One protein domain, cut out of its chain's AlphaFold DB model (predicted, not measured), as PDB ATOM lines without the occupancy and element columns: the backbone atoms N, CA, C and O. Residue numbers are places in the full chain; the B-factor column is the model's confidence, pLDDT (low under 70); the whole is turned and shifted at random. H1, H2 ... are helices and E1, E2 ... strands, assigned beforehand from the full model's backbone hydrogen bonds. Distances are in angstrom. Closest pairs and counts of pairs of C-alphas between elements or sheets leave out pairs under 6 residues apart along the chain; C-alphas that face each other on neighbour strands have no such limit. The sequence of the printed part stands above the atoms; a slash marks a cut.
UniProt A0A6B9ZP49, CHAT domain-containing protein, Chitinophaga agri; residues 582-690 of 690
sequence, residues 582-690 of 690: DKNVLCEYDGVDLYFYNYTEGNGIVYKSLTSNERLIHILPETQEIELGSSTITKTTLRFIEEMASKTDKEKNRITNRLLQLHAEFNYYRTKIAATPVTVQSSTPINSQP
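Overview. This is residues 582 to 690 of the 690 residues of the protein "CHAT domain-containing protein" of Chitinophaga agri (UniProt A0A6B9ZP49). A curled four-stranded sheet, E1 to E4, has one long helix, H2, crossing one of its faces, and the last part of H2 sticks out from residue 668 and leads into a tail that reaches residue 690. E3 and E4 form a long twisted hairpin that extends far beyond E1 and E2, while the short helix H1 packs on H2. The printed part has 109 residues with two named helices and four named strands, in the order H1 E1 E2 E3 E4 H2; the sheet runs E1 - E2 - E3 - E4, all antiparallel, and the class is mixed, helices and strands. The whole is flat and only just extended, close to loose, with a radius of gyration of the C-alphas of 19.9 A and spans of 69 by 47 by 19 A.

Along the chain. H1 is residues 583 to 587, with C-alpha 583 at (21.455, 134.569, 73.625). E1, residues 594 to 601, is 20.0 A long and bends by 55 degrees at residue 598. E2 is residues 604 to 609, 16.8 A long. E3, residues 616 to 628, is 35.7 A long and ends with C-alpha 628 at (18.453, 112.477, 47.727). E4, residues 631 to 640, is 27.9 A long. H2, residues 649 to 675, is 38.0 A long and ends with C-alpha 675 at (-0.666, 114.511, 77.595).

Arrangement. The strands form a meander, each the antiparallel neighbour of the one before, in a strongly twisted sheet with E1 and E4 as edge strands. In the hairpin of E1 and E2, N 598 and O 606 are within hydrogen-bond range at 2.9 A. In the hairpin of E2 and E3, N 619 and O 605 are 2.8 A apart. In the hairpin of E3 and E4, N 622 and O 637 are 2.8 A apart. The pairing is staggered: E3 pairs with E2 over residues 616 to 619 and with E4 over residues 619 to 628. H2 is on one face of this sheet, making two layers, a helix layer and a strand layer, at a height over the sheet of 7.8 A. It runs across the strands, at 87 degrees to E4 on the local plane; it lies over E4 and only just over E3, with 3 of its C-alphas falling on E3. The closest C-alphas of H2 and E4 are those of Thr 656 and Leu 638, 6.4 A apart. H1 only grazes the sheet with residues 583 to 585. H2 touches H1 with residues 655 to 659 alone, closest at the C-alphas of Cys 587 and Ile 655, 5.6 A. In H1 and H2 every O i to N i+4 pair is within hydrogen-bond range.

Size, cuts and confidence. The C-alphas farthest apart, those of Gly 629 and Pro 690, are 74.1 A apart. Residues 668 to 690, of which 668 to 675 belong to H2, stand free; without them the body spans 50 by 29 by 21 A. The printed part has no cut and no long link, and residue 690 is the chain's last. The mean pLDDT of the printed part is 78.7; it is under 70 at residues 623 and 628, 631 to 643 and 680 to 690.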
ATOM      1  N   ASP A 582      20.104 132.662  77.671       93.75
ATOM      2  CA  ASP A 582      21.143 133.617  77.320       93.75
ATOM      3  C   ASP A 582      21.480 133.487  75.831       93.75
ATOM      4  O   ASP A 582      21.960 132.450  75.358       93.75
ATOM      5  N   LYS A 583      21.215 134.549  75.068       90.94
ATOM      6  CA  LYS A 583      21.455 134.569  73.625       90.94
ATOM      7  C   LYS A 583      22.935 134.406  73.302       90.94
ATOM      8  O   LYS A 583      23.274 133.711  72.340       90.94
ATOM      9  N   ASN A 584      23.814 135.043  74.069       90.19
ATOM     10  CA  ASN A 584      25.244 135.049  73.793       90.19
ATOM     11  C   ASN A 584      25.846 133.654  73.970       90.19
ATOM     12  O   ASN A 584      26.632 133.207  73.135       90.19
ATOM     13  N   VAL A 585      25.405 132.902  74.971       90.50
ATOM     14  CA  VAL A 585      25.781 131.505  75.170       90.50
ATOM     15  C   VAL A 585      25.257 130.607  74.055       90.50
ATOM     16  O   VAL A 585      26.017 129.784  73.538       90.50
ATOM     17  N   LEU A 586      24.008 130.789  73.621       89.38
ATOM     18  CA  LEU A 586      23.443 130.013  72.514       89.38
ATOM     19  C   LEU A 586      24.162 130.299  71.183       89.38
ATOM     20  O   LEU A 586      24.463 129.368  70.430       89.38
ATOM     21  N   CYS A 587      24.497 131.568  70.928       86.62
ATOM     22  CA  CYS A 587      25.067 132.061  69.669       86.62
ATOM     23  C   CYS A 587      26.601 132.205  69.666       86.62
ATOM     24  O   CYS A 587      27.179 132.702  68.698       86.62
ATOM     25  N   GLU A 588      27.285 131.755  70.719       86.75
ATOM     26  CA  GLU A 588      28.745 131.859  70.877       86.75
ATOM     27  C   GLU A 588      29.272 133.306  70.796       86.75
ATOM     28  O   GLU A 588      30.293 133.563  70.155       86.75
ATOM     29  N   TYR A 589      28.566 134.258  71.398       86.44
ATOM     30  CA  TYR A 589      29.064 135.609  71.665       86.44
ATOM     31  C   TYR A 589      29.657 135.702  73.081       86.44
ATOM     32  O   TYR A 589      29.574 134.758  73.875       86.44
ATOM     33  N   ASP A 590      30.312 136.823  73.371       82.75
ATOM     34  CA  ASP A 590      30.845 137.129  74.698       82.75
ATOM     35  C   ASP A 590      29.840 137.942  75.522       82.75
ATOM     36  O   ASP A 590      28.995 138.645  74.968       82.75
ATOM     37  N   GLY A 591      29.956 137.842  76.846       84.75
ATOM     38  CA  GLY A 591      29.036 138.457  77.803       84.75
ATOM     39  C   GLY A 591      27.687 137.738  77.908       84.75
ATOM     40  O   GLY A 591      27.524 136.621  77.415       84.75
ATOM     41  N   VAL A 592      26.722 138.406  78.529       86.94
ATOM     42  CA  VAL A 592      25.379 137.921  78.863       86.94
ATOM     43  C   VAL A 592      24.338 138.819  78.190       86.94
ATOM     44  O   VAL A 592      24.403 140.046  78.249       86.94
ATOM     45  N   ASP A 593      23.355 138.208  77.539       89.31
ATOM     46  CA  ASP A 593      22.198 138.887  76.950       89.31
ATOM     47  C   ASP A 593      20.981 137.982  77.147       89.31
ATOM     48  O   ASP A 593      20.735 137.047  76.380       89.31
ATOM     49  N   LEU A 594      20.268 138.229  78.247       92.62
ATOM     50  CA  LEU A 594      19.171 137.386  78.707       92.62
ATOM     51  C   LEU A 594      17.871 137.699  77.969       92.62
ATOM     52  O   LEU A 594      17.533 138.866  77.729       92.62
ATOM     53  N   TYR A 595      17.097 136.646  77.706       94.31
ATOM     54  CA  TYR A 595      15.764 136.734  77.123       94.31
ATOM     55  C   TYR A 595      14.780 135.786  77.816       94.31
ATOM     56  O   TYR A 595      15.067 134.601  77.988       94.31
ATOM     57  N   PHE A 596      13.587 136.286  78.144       95.69
ATOM     58  CA  PHE A 596      12.468 135.449  78.577       95.69
ATOM     59  C   PHE A 596      11.693 134.934  77.370       95.69
ATOM     60  O   PHE A 596      11.558 135.635  76.363       95.69
ATOM     61  N   TYR A 597      11.131 133.736  77.491       96.25
ATOM     62  CA  TYR A 597      10.024 133.315  76.645       96.25
ATOM     63  C   TYR A 597       8.923 134.387  76.679       96.25
ATOM     64  O   TYR A 597       8.570 134.884  77.750       96.25
ATOM     65  N   ASN A 598       8.415 134.763  75.505       94.62
ATOM     66  CA  ASN A 598       7.397 135.800  75.370       94.62
ATOM     67  C   ASN A 598       6.086 135.231  74.827       94.62
ATOM     68  O   ASN A 598       5.050 135.351  75.467       94.62
ATOM     69  N   TYR A 599       6.125 134.594  73.657       95.56
ATOM     70  CA  TYR A 599       4.948 133.977  73.048       95.56
ATOM     71  C   TYR A 599       5.346 132.909  72.024       95.56
ATOM     72  O   TYR A 599       6.515 132.757  71.660       95.56
ATOM     73  N   THR A 600       4.355 132.170  71.537       93.69
ATOM     74  CA  THR A 600       4.485 131.224  70.426       93.69
ATOM     75  C   THR A 600       3.909 131.800  69.138       93.69
ATOM     76  O   THR A 600       2.871 132.460  69.137       93.69
ATOM     77  N   GLU A 601       4.588 131.540  68.023       88.12
ATOM     78  CA  GLU A 601       4.158 131.941  66.681       88.12
ATOM     79  C   GLU A 601       4.120 130.694  65.790       88.12
ATOM     80  O   GLU A 601       5.149 130.188  65.333       88.12
ATOM     81  N   GLY A 602       2.924 130.128  65.611       85.31
ATOM     82  CA  GLY A 602       2.752 128.814  64.989       85.31
ATOM     83  C   GLY A 602       3.468 127.718  65.787       85.31
ATOM     84  O   GLY A 602       3.142 127.460  66.944       85.31
ATOM     85  N   ASN A 603       4.460 127.073  65.167       84.19
ATOM     86  CA  ASN A 603       5.325 126.097  65.839       84.19
ATOM     87  C   ASN A 603       6.616 126.714  66.392       84.19
ATOM     88  O   ASN A 603       7.434 125.979  66.940       84.19
ATOM     89  N   GLY A 604       6.839 128.017  66.217       88.81
ATOM     90  CA  GLY A 604       8.027 128.715  66.687       88.81
ATOM     91  C   GLY A 604       7.875 129.327  68.076       88.81
ATOM     92  O   GLY A 604       6.772 129.440  68.614       88.81
ATOM     93  N   ILE A 605       9.008 129.731  68.643       93.75
ATOM     94  CA  ILE A 605       9.106 130.350  69.967       93.75
ATOM     95  C   ILE A 605       9.706 131.742  69.800       93.75
ATOM     96  O   ILE A 605      10.718 131.900  69.112       93.75
ATOM     97  N   VAL A 606       9.094 132.739  70.433       93.50
ATOM     98  CA  VAL A 606       9.595 134.110  70.456       93.50
ATOM     99  C   VAL A 606      10.044 134.467  71.863       93.50
ATOM    100  O   VAL A 606       9.308 134.301  72.837       93.50
ATOM    101  N   TYR A 607      11.265 134.979  71.946       94.38
ATOM    102  CA  TYR A 607      11.924 135.412  73.166       94.38
ATOM    103  C   TYR A 607      12.086 136.932  73.162       94.38
ATOM    104  O   TYR A 607      12.377 137.517  72.118       94.38
ATOM    105  N   LYS A 608      11.939 137.577  74.322       92.88
ATOM    106  CA  LYS A 608      12.057 139.034  74.491       92.88
ATOM    107  C   LYS A 608      13.188 139.386  75.452       92.88
ATOM    108  O   LYS A 608      13.325 138.760  76.504       92.88
ATOM    109  N   SER A 609      13.998 140.373  75.072       90.81
ATOM    110  CA  SER A 609      15.160 140.804  75.853       90.81
ATOM    111  C   SER A 609      14.743 141.397  77.197       90.81
ATOM    112  O   SER A 609      13.763 142.134  77.283       90.81
ATOM    113  N   LEU A 610      15.539 141.137  78.238       85.75
ATOM    114  CA  LEU A 610      15.338 141.738  79.564       85.75
ATOM    115  C   LEU A 610      15.755 143.215  79.622       85.75
ATOM    116  O   LEU A 610      15.405 143.918  80.563       85.75
ATOM    117  N   THR A 611      16.535 143.696  78.650       77.38
ATOM    118  CA  THR A 611      17.099 145.060  78.666       77.38
ATOM    119  C   THR A 611      16.539 145.964  77.573       77.38
ATOM    120  O   THR A 611      16.882 147.141  77.522       77.38
ATOM    121  N   SER A 612      15.692 145.439  76.684       79.31
ATOM    122  CA  SER A 612      15.060 146.217  75.620       79.31
ATOM    123  C   SER A 612      13.709 145.630  75.241       79.31
ATOM    124  O   SER A 612      13.597 144.441  74.947       79.31
ATOM    125  N   ASN A 613      12.699 146.495  75.168       73.00
ATOM    126  CA  ASN A 613      11.355 146.110  74.752       73.00
ATOM    127  C   ASN A 613      11.227 145.808  73.250       73.00
ATOM    128  O   ASN A 613      10.262 145.162  72.851       73.00
ATOM    129  N   GLU A 614      12.194 146.235  72.437       80.56
ATOM    130  CA  GLU A 614      12.175 146.083  70.976       80.56
ATOM    131  C   GLU A 614      12.934 144.839  70.498       80.56
ATOM    132  O   GLU A 614      12.662 144.311  69.420       80.56
ATOM    133  N   ARG A 615      13.896 144.350  71.293       88.38
ATOM    134  CA  ARG A 615      14.750 143.224  70.904       88.38
ATOM    135  C   ARG A 615      14.032 141.897  71.134       88.38
ATOM    136  O   ARG A 615      13.876 141.447  72.273       88.38
ATOM    137  N   LEU A 616      13.664 141.250  70.031       89.88
ATOM    138  CA  LEU A 616      13.071 139.916  69.991       89.88
ATOM    139  C   LEU A 616      14.007 138.923  69.303       89.88
ATOM    140  O   LEU A 616      14.746 139.274  68.387       89.88
ATOM    141  N   ILE A 617      13.927 137.665  69.722       89.06
ATOM    142  CA  ILE A 617      14.556 136.528  69.055       89.06
ATOM    143  C   ILE A 617      13.454 135.571  68.631       89.06
ATOM    144  O   ILE A 617      12.667 135.117  69.461       89.06
ATOM    145  N   HIS A 618      13.436 135.221  67.349       88.81
ATOM    146  CA  HIS A 618      12.511 134.233  66.805       88.81
ATOM    147  C   HIS A 618      13.255 132.926  66.550       88.81
ATOM    148  O   HIS A 618      14.260 132.906  65.839       88.81
ATOM    149  N   ILE A 619      12.737 131.836  67.109       89.19
ATOM    150  CA  ILE A 619      13.198 130.470  66.877       89.19
ATOM    151  C   ILE A 619      12.086 129.743  66.118       89.19
ATOM    152  O   ILE A 619      11.166 129.188  66.721       89.19
ATOM    153  N   LEU A 620      12.141 129.801  64.783       83.31
ATOM    154  CA  LEU A 620      11.083 129.284  63.908       83.31
ATOM    155  C   LEU A 620      11.529 128.012  63.177       83.31
ATOM    156  O   LEU A 620      12.511 128.075  62.435       83.31
ATOM    157  N   PRO A 621      10.829 126.874  63.324       77.25
ATOM    158  CA  PRO A 621      11.103 125.683  62.528       77.25
ATOM    159  C   PRO A 621      10.667 125.888  61.076       77.25
ATOM    160  O   PRO A 621       9.508 126.164  60.788       77.25
ATOM    161  N   GLU A 622      11.608 125.697  60.160       72.31
ATOM    162  CA  GLU A 622      11.400 125.646  58.719       72.31
ATOM    163  C   GLU A 622      11.682 124.227  58.233       72.31
ATOM    164  O   GLU A 622      12.810 123.740  58.307       72.31
ATOM    165  N   THR A 623      10.662 123.541  57.733       67.75
ATOM    166  CA  THR A 623      10.816 122.242  57.072       67.75
ATOM    167  C   THR A 623      11.023 122.427  55.579       67.75
ATOM    168  O   THR A 623      10.194 123.036  54.907       67.75
ATOM    169  N   GLN A 624      12.108 121.857  55.060       70.12
ATOM    170  CA  GLN A 624      12.380 121.749  53.630       70.12
ATOM    171  C   GLN A 624      12.460 120.274  53.237       70.12
ATOM    172  O   GLN A 624      13.049 119.461  53.953       70.12
ATOM    173  N   GLU A 625      11.881 119.922  52.094       74.19
ATOM    174  CA  GLU A 625      12.076 118.609  51.485       74.19
ATOM    175  C   GLU A 625      13.352 118.624  50.644       74.19
ATOM    176  O   GLU A 625      13.535 119.483  49.782       74.19
ATOM    177  N   ILE A 626      14.259 117.688  50.922       75.75
ATOM    178  CA  ILE A 626      15.508 117.515  50.185       75.75
ATOM    179  C   ILE A 626      15.430 116.203  49.420       75.75
ATOM    180  O   ILE A 626      15.293 115.133  50.015       75.75
ATOM    181  N   GLU A 627      15.569 116.279  48.103       74.62
ATOM    182  CA  GLU A 627      15.685 115.099  47.253       74.62
ATOM    183  C   GLU A 627      17.114 114.536  47.307       74.62
ATOM    184  O   GLU A 627      18.096 115.203  46.979       74.62
ATOM    185  N   LEU A 628      17.233 113.278  47.724       67.69
ATOM    186  CA  LEU A 628      18.453 112.477  47.727       67.69
ATOM    187  C   LEU A 628      18.229 111.262  46.824       67.69
ATOM    188  O   LEU A 628      17.782 110.199  47.262       67.69
ATOM    189  N   GLY A 629      18.520 111.428  45.532       79.69
ATOM    190  CA  GLY A 629      18.286 110.389  44.528       79.69
ATOM    191  C   GLY A 629      16.794 110.080  44.385       79.69
ATOM    192  O   GLY A 629      16.018 110.956  44.034       79.69
ATOM    193  N   SER A 630      16.386 108.838  44.665       70.88
ATOM    194  CA  SER A 630      14.977 108.410  44.654       70.88
ATOM    195  C   SER A 630      14.276 108.534  46.015       70.88
ATOM    196  O   SER A 630      13.198 107.973  46.194       70.88
ATOM    197  N   SER A 631      14.910 109.173  47.001       62.59
ATOM    198  CA  SER A 631      14.372 109.331  48.355       62.59
ATOM    199  C   SER A 631      14.251 110.802  48.727       62.59
ATOM    200  O   SER A 631      15.182 111.572  48.513       62.59
ATOM    201  N   THR A 632      13.120 111.180  49.312       66.00
ATOM    202  CA  THR A 632      12.901 112.522  49.859       66.00
ATOM    203  C   THR A 632      13.160 112.480  51.359       66.00
ATOM    204  O   THR A 632      12.595 111.644  52.064       66.00
ATOM    205  N   ILE A 633      14.024 113.364  51.857       69.00
ATOM    206  CA  ILE A 633      14.278 113.534  53.290       69.00
ATOM    207  C   ILE A 633      13.748 114.898  53.715       69.00
ATOM    208  O   ILE A 633      14.115 115.924  53.146       69.00
ATOM    209  N   THR A 634      12.915 114.926  54.750       63.97
ATOM    210  CA  THR A 634      12.496 116.176  55.388       63.97
ATOM    211  C   THR A 634      13.620 116.680  56.290       63.97
ATOM    212  O   THR A 634      14.002 116.012  57.251       63.97
ATOM    213  N   LYS A 635      14.159 117.866  56.001       63.66
ATOM    214  CA  LYS A 635      15.115 118.563  56.866       63.66
ATOM    215  C   LYS A 635      14.405 119.715  57.566       63.66
ATOM    216  O   LYS A 635      13.965 120.658  56.916       63.66
ATOM    217  N   THR A 636      14.328 119.659  58.891       62.28
ATOM    218  CA  THR A 636      13.902 120.801  59.709       62.28
ATOM    219  C   THR A 636      15.122 121.656  60.038       62.28
ATOM    220  O   THR A 636      16.063 121.200  60.683       62.28
ATOM    221  N   THR A 637      15.126 122.896  59.573       61.59
ATOM    222  CA  THR A 637      16.060 123.954  59.970       61.59
ATOM    223  C   THR A 637      15.359 124.943  60.895       61.59
ATOM    224  O   THR A 637      14.136 124.950  60.967       61.59
ATOM    225  N   LEU A 638      16.108 125.778  61.613       64.00
ATOM    226  CA  LEU A 638      15.533 126.910  62.336       64.00
ATOM    227  C   LEU A 638      15.936 128.205  61.650       64.00
ATOM    228  O   LEU A 638      17.130 128.453  61.464       64.00
ATOM    229  N   ARG A 639      14.959 129.056  61.349       60.00
ATOM    230  CA  ARG A 639      15.235 130.455  61.051       60.00
ATOM    231  C   ARG A 639      15.370 131.200  62.370       60.00
ATOM    232  O   ARG A 639      14.385 131.447  63.060       60.00
ATOM    233  N   PHE A 640      16.615 131.522  62.706       65.25
ATOM    234  CA  PHE A 640      16.953 132.474  63.756       65.25
ATOM    235  C   PHE A 640      17.005 133.865  63.132       65.25
ATOM    236  O   PHE A 640      17.862 134.135  62.288       65.25
ATOM    237  N   ILE A 641      16.048 134.725  63.477       58.66
ATOM    238  CA  ILE A 641      15.933 136.068  62.891       58.66
ATOM    239  C   ILE A 641      16.837 137.038  63.662       58.66
ATOM    240  O   ILE A 641      16.372 137.930  64.361       58.66
ATOM    241  N   GLU A 642      18.147 136.838  63.544       62.44
ATOM    242  CA  GLU A 642      19.168 137.796  63.970       62.44
ATOM    243  C   GLU A 642      20.413 137.645  63.085       62.44
ATOM    244  O   GLU A 642      20.708 136.554  62.587       62.44
ATOM    245  N   GLU A 643      21.153 138.730  62.862       59.19
ATOM    246  CA  GLU A 643      22.328 138.707  61.993       59.19
ATOM    247  C   GLU A 643      23.458 137.844  62.582       59.19
ATOM    248  O   GLU A 643      24.268 138.288  63.391       59.19
ATOM    249  N   MET A 644      23.581 136.602  62.103       70.50
ATOM    250  CA  MET A 644      24.783 135.767  62.278       70.50
ATOM    251  C   MET A 644      25.803 135.986  61.149       70.50
ATOM    252  O   MET A 644      26.548 135.071  60.782       70.50
ATOM    253  N   ALA A 645      25.812 137.171  60.531       70.88
ATOM    254  CA  ALA A 645      26.629 137.458  59.352       70.88
ATOM    255  C   ALA A 645      28.133 137.265  59.616       70.88
ATOM    256  O   ALA A 645      28.860 136.821  58.732       70.88
ATOM    257  N   SER A 646      28.580 137.520  60.850       81.25
ATOM    258  CA  SER A 646      29.973 137.366  61.284       81.25
ATOM    259  C   SER A 646      30.403 135.919  61.578       81.25
ATOM    260  O   SER A 646      31.589 135.681  61.796       81.25
ATOM    261  N   LYS A 647      29.479 134.946  61.587       84.75
ATOM    262  CA  LYS A 647      29.759 133.539  61.921       84.75
ATOM    263  C   LYS A 647      30.123 132.706  60.688       84.75
ATOM    264  O   LYS A 647      29.510 132.825  59.625       84.75
ATOM    265  N   THR A 648      31.073 131.791  60.856       88.81
ATOM    266  CA  THR A 648      31.414 130.748  59.876       88.81
ATOM    267  C   THR A 648      30.285 129.721  59.729       88.81
ATOM    268  O   THR A 648      29.474 129.535  60.636       88.81
ATOM    269  N   ASP A 649      30.253 128.972  58.624       84.19
ATOM    270  CA  ASP A 649      29.230 127.932  58.407       84.19
ATOM    271  C   ASP A 649      29.260 126.832  59.478       84.19
ATOM    272  O   ASP A 649      28.227 126.286  59.868       84.19
ATOM    273  N   LYS A 650      30.450 126.521  60.005       87.38
ATOM    274  CA  LYS A 650      30.607 125.567  61.108       87.38
ATOM    275  C   LYS A 650      29.963 126.086  62.395       87.38
ATOM    276  O   LYS A 650      29.299 125.316  63.084       87.38
ATOM    277  N   GLU A 651      30.159 127.362  62.717       87.88
ATOM    278  CA  GLU A 651      29.539 127.997  63.884       87.88
ATOM    279  C   GLU A 651      28.026 128.071  63.720       87.88
ATOM    280  O   GLU A 651      27.313 127.620  64.610       87.88
ATOM    281  N   LYS A 652      27.540 128.517  62.554       84.50
ATOM    282  CA  LYS A 652      26.107 128.545  62.231       84.50
ATOM    283  C   LYS A 652      25.462 127.178  62.450       84.50
ATOM    284  O   LYS A 652      24.488 127.088  63.183       84.50
ATOM    285  N   ASN A 653      26.057 126.101  61.931       83.69
ATOM    286  CA  ASN A 653      25.547 124.741  62.142       83.69
ATOM    287  C   ASN A 653      25.501 124.332  63.627       83.69
ATOM    288  O   ASN A 653      24.526 123.717  64.060       83.69
ATOM    289  N   ARG A 654      26.528 124.661  64.428       87.12
ATOM    290  CA  ARG A 654      26.509 124.384  65.879       87.12
ATOM    291  C   ARG A 654      25.403 125.161  66.587       87.12
ATOM    292  O   ARG A 654      24.687 124.572  67.389       87.12
ATOM    293  N   ILE A 655      25.263 126.448  66.273       87.56
ATOM    294  CA  ILE A 655      24.244 127.321  66.861       87.56
ATOM    295  C   ILE A 655      22.847 126.810  66.488       87.56
ATOM    296  O   ILE A 655      22.021 126.610  67.371       87.56
ATOM    297  N   THR A 656      22.597 126.493  65.213       84.56
ATOM    298  CA  THR A 656      21.322 125.914  64.761       84.56
ATOM    299  C   THR A 656      20.979 124.630  65.514       84.56
ATOM    300  O   THR A 656      19.845 124.478  65.955       84.56
ATOM    301  N   ASN A 657      21.943 123.727  65.720       85.00
ATOM    302  CA  ASN A 657      21.706 122.496  66.479       85.00
ATOM    303  C   ASN A 657      21.339 122.767  67.946       85.00
ATOM    304  O   ASN A 657      20.454 122.099  68.474       85.00
ATOM    305  N   ARG A 658      21.976 123.749  68.600       88.75
ATOM    306  CA  ARG A 658      21.615 124.143  69.974       88.75
ATOM    307  C   ARG A 658      20.210 124.726  70.047       88.75
ATOM    308  O   ARG A 658      19.427 124.325  70.897       88.75
ATOM    309  N   LEU A 659      19.867 125.625  69.126       88.94
ATOM    310  CA  LEU A 659      18.527 126.211  69.067       88.94
ATOM    311  C   LEU A 659      17.456 125.142  68.778       88.94
ATOM    312  O   LEU A 659      16.351 125.232  69.305       88.94
ATOM    313  N   LEU A 660      17.782 124.109  67.987       85.88
ATOM    314  CA  LEU A 660      16.897 122.963  67.737       85.88
ATOM    315  C   LEU A 660      16.658 122.146  69.007       85.88
ATOM    316  O   LEU A 660      15.532 121.719  69.241       85.88
ATOM    317  N   GLN A 661      17.689 121.942  69.829       88.94
ATOM    318  CA  GLN A 661      17.552 121.262  71.119       88.94
ATOM    319  C   GLN A 661      16.661 122.059  72.073       88.94
ATOM    320  O   GLN A 661      15.700 121.500  72.590       88.94
ATOM    321  N   LEU A 662      16.908 123.365  72.205       92.12
ATOM    322  CA  LEU A 662      16.093 124.273  73.017       92.12
ATOM    323  C   LEU A 662      14.613 124.262  72.584       92.12
ATOM    324  O   LEU A 662      13.697 124.175  73.399       92.12
ATOM    325  N   HIS A 663      14.363 124.318  71.273       91.94
ATOM    326  CA  HIS A 663      13.012 124.250  70.711       91.94
ATOM    327  C   HIS A 663      12.337 122.895  70.958       91.94
ATOM    328  O   HIS A 663      11.150 122.839  71.297       91.94
ATOM    329  N   ALA A 664      13.079 121.798  70.802       91.19
ATOM    330  CA  ALA A 664      12.580 120.453  71.061       91.19
ATOM    331  C   ALA A 664      12.235 120.252  72.542       91.19
ATOM    332  O   ALA A 664      11.198 119.667  72.844       91.19
ATOM    333  N   GLU A 665      13.054 120.781  73.448       93.31
ATOM    334  CA  GLU A 665      12.834 120.757  74.894       93.31
ATOM    335  C   GLU A 665      11.560 121.518  75.292       93.31
ATOM    336  O   GLU A 665      10.684 120.967  75.960       93.31
ATOM    337  N   PHE A 666      11.377 122.743  74.791       95.19
ATOM    338  CA  PHE A 666      10.144 123.504  75.021       95.19
ATOM    339  C   PHE A 666       8.902 122.728  74.555       95.19
ATOM    340  O   PHE A 666       7.891 122.639  75.260       95.19
ATOM    341  N   ASN A 667       8.973 122.118  73.367       93.19
ATOM    342  CA  ASN A 667       7.884 121.306  72.830       93.19
ATOM    343  C   ASN A 667       7.649 120.017  73.611       93.19
ATOM    344  O   ASN A 667       6.495 119.597  73.742       93.19
ATOM    345  N   TYR A 668       8.713 119.399  74.119       94.50
ATOM    346  CA  TYR A 668       8.633 118.234  74.984       94.50
ATOM    347  C   TYR A 668       7.816 118.571  76.229       94.50
ATOM    348  O   TYR A 668       6.792 117.927  76.455       94.50
ATOM    349  N   TYR A 669       8.162 119.636  76.957       95.12
ATOM    350  CA  TYR A 669       7.420 120.051  78.149       95.12
ATOM    351  C   TYR A 669       5.967 120.424  77.845       95.12
ATOM    352  O   TYR A 669       5.052 119.923  78.506       95.12
ATOM    353  N   ARG A 670       5.726 121.202  76.781       95.31
ATOM    354  CA  ARG A 670       4.369 121.548  76.323       95.31
ATOM    355  C   ARG A 670       3.518 120.303  76.063       95.31
ATOM    356  O   ARG A 670       2.381 120.208  76.527       95.31
ATOM    357  N   THR A 671       4.068 119.339  75.329       94.31
ATOM    358  CA  THR A 671       3.371 118.096  74.967       94.31
ATOM    359  C   THR A 671       3.171 117.198  76.184       94.31
ATOM    360  O   THR A 671       2.116 116.585  76.324       94.31
ATOM    361  N   LYS A 672       4.144 117.157  77.097       92.50
ATOM    362  CA  LYS A 672       4.096 116.362  78.328       92.50
ATOM    363  C   LYS A 672       2.970 116.827  79.251       92.50
ATOM    364  O   LYS A 672       2.129 116.021  79.653       92.50
ATOM    365  N   ILE A 673       2.860 118.136  79.496       94.81
ATOM    366  CA  ILE A 673       1.727 118.702  80.245       94.81
ATOM    367  C   ILE A 673       0.410 118.428  79.507       94.81
ATOM    368  O   ILE A 673      -0.552 117.955  80.115       94.81
ATOM    369  N   ALA A 674       0.362 118.623  78.184       93.75
ATOM    370  CA  ALA A 674      -0.843 118.368  77.390       93.75
ATOM    371  C   ALA A 674      -1.303 116.898  77.438       93.75
ATOM    372  O   ALA A 674      -2.506 116.635  77.476       93.75
ATOM    373  N   ALA A 675      -0.377 115.941  77.498       92.56
ATOM    374  CA  ALA A 675      -0.666 114.511  77.595       92.56
ATOM    375  C   ALA A 675      -1.023 114.045  79.019       92.56
ATOM    376  O   ALA A 675      -1.501 112.924  79.198       92.56
ATOM    377  N   THR A 676      -0.820 114.888  80.036       91.94
ATOM    378  CA  THR A 676      -1.069 114.518  81.436       91.94
ATOM    379  C   THR A 676      -2.572 114.319  81.674       91.94
ATOM    380  O   THR A 676      -3.363 115.213  81.343       91.94
ATOM    381  N   PRO A 677      -3.007 113.158  82.201       86.31
ATOM    382  CA  PRO A 677      -4.417 112.896  82.458       86.31
ATOM    383  C   PRO A 677      -4.926 113.790  83.590       86.31
ATOM    384  O   PRO A 677      -4.233 114.005  84.582       86.31
ATOM    385  N   VAL A 678      -6.150 114.295  83.441       86.94
ATOM    386  CA  VAL A 678      -6.788 115.120  84.470       86.94
ATOM    387  C   VAL A 678      -7.551 114.243  85.451       86.94
ATOM    388  O   VAL A 678      -8.239 113.301  85.053       86.94
ATOM    389  N   THR A 679      -7.448 114.561  86.735       76.25
ATOM    390  CA  THR A 679      -8.240 113.911  87.777       76.25
ATOM    391  C   THR A 679      -9.483 114.756  88.011       76.25
ATOM    392  O   THR A 679      -9.393 115.895  88.461       76.25
ATOM    393  N   VAL A 680     -10.654 114.211  87.678       58.56
ATOM    394  CA  VAL A 680     -11.934 114.822  88.044       58.56
ATOM    395  C   VAL A 680     -12.231 114.365  89.464       58.56
ATOM    396  O   VAL A 680     -12.786 113.288  89.670       58.56
ATOM    397  N   GLN A 681     -11.805 115.137  90.461       47.06
ATOM    398  CA  GLN A 681     -12.341 114.925  91.798       47.06
ATOM    399  C   GLN A 681     -13.818 115.322  91.758       47.06
ATOM    400  O   GLN A 681     -14.166 116.454  91.430       47.06
ATOM    401  N   SER A 682     -14.700 114.366  92.056       38.47
ATOM    402  CA  SER A 682     -16.093 114.636  92.395       38.47
ATOM    403  C   SER A 682     -16.130 115.307  93.769       38.47
ATOM    404  O   SER A 682     -16.478 114.694  94.777       38.47
ATOM    405  N   SER A 683     -15.701 116.554  93.830       33.81
ATOM    406  CA  SER A 683     -15.839 117.386  95.010       33.81
ATOM    407  C   SER A 683     -16.308 118.744  94.532       33.81
ATOM    408  O   SER A 683     -15.689 119.366  93.672       33.81
ATOM    409  N   THR A 684     -17.475 119.098  95.054       29.33
ATOM    410  CA  THR A 684     -18.081 120.420  95.189       29.33
ATOM    411  C   THR A 684     -17.118 121.575  94.880       29.33
ATOM    412  O   THR A 684     -15.990 121.551  95.373       29.33
ATOM    413  N   PRO A 685     -17.541 122.599  94.113       30.23
ATOM    414  CA  PRO A 685     -16.686 123.741  93.813       30.23
ATOM    415  C   PRO A 685     -16.102 124.325  95.100       30.23
ATOM    416  O   PRO A 685     -16.795 124.439  96.115       30.23
ATOM    417  N   ILE A 686     -14.815 124.666  95.013       33.69
ATOM    418  CA  ILE A 686     -14.004 125.368  96.010       33.69
ATOM    419  C   ILE A 686     -14.717 126.688  96.342       33.69
ATOM    420  O   ILE A 686     -14.526 127.682  95.654       33.69
ATOM    421  N   ASN A 687     -15.675 126.623  97.268       29.62
ATOM    422  CA  ASN A 687     -16.354 127.704  98.001       29.62
ATOM    423  C   ASN A 687     -17.549 127.150  98.793       29.62
ATOM    424  O   ASN A 687     -18.625 127.739  98.858       29.62
ATOM    425  N   SER A 688     -17.387 125.987  99.409       30.86
ATOM    426  CA  SER A 688     -18.283 125.601 100.491       30.86
ATOM    427  C   SER A 688     -17.511 124.746 101.469       30.86
ATOM    428  O   SER A 688     -17.000 123.714 101.056       30.86
ATOM    429  N   GLN A 689     -17.393 125.216 102.712       28.91
ATOM    430  CA  GLN A 689     -17.679 124.490 103.959       28.91
ATOM    431  C   GLN A 689     -17.544 125.465 105.146       28.91
ATOM    432  O   GLN A 689     -16.709 126.368 105.077       28.91
ATOM    433  N   PRO A 690     -18.168 125.179 106.297       34.84
ATOM    434  CA  PRO A 690     -19.565 124.832 106.562       34.84
ATOM    435  C   PRO A 690     -20.407 126.062 106.943       34.84
ATOM    436  O   PRO A 690     -19.838 127.038 107.481       34.84
TER     437      PRO A 690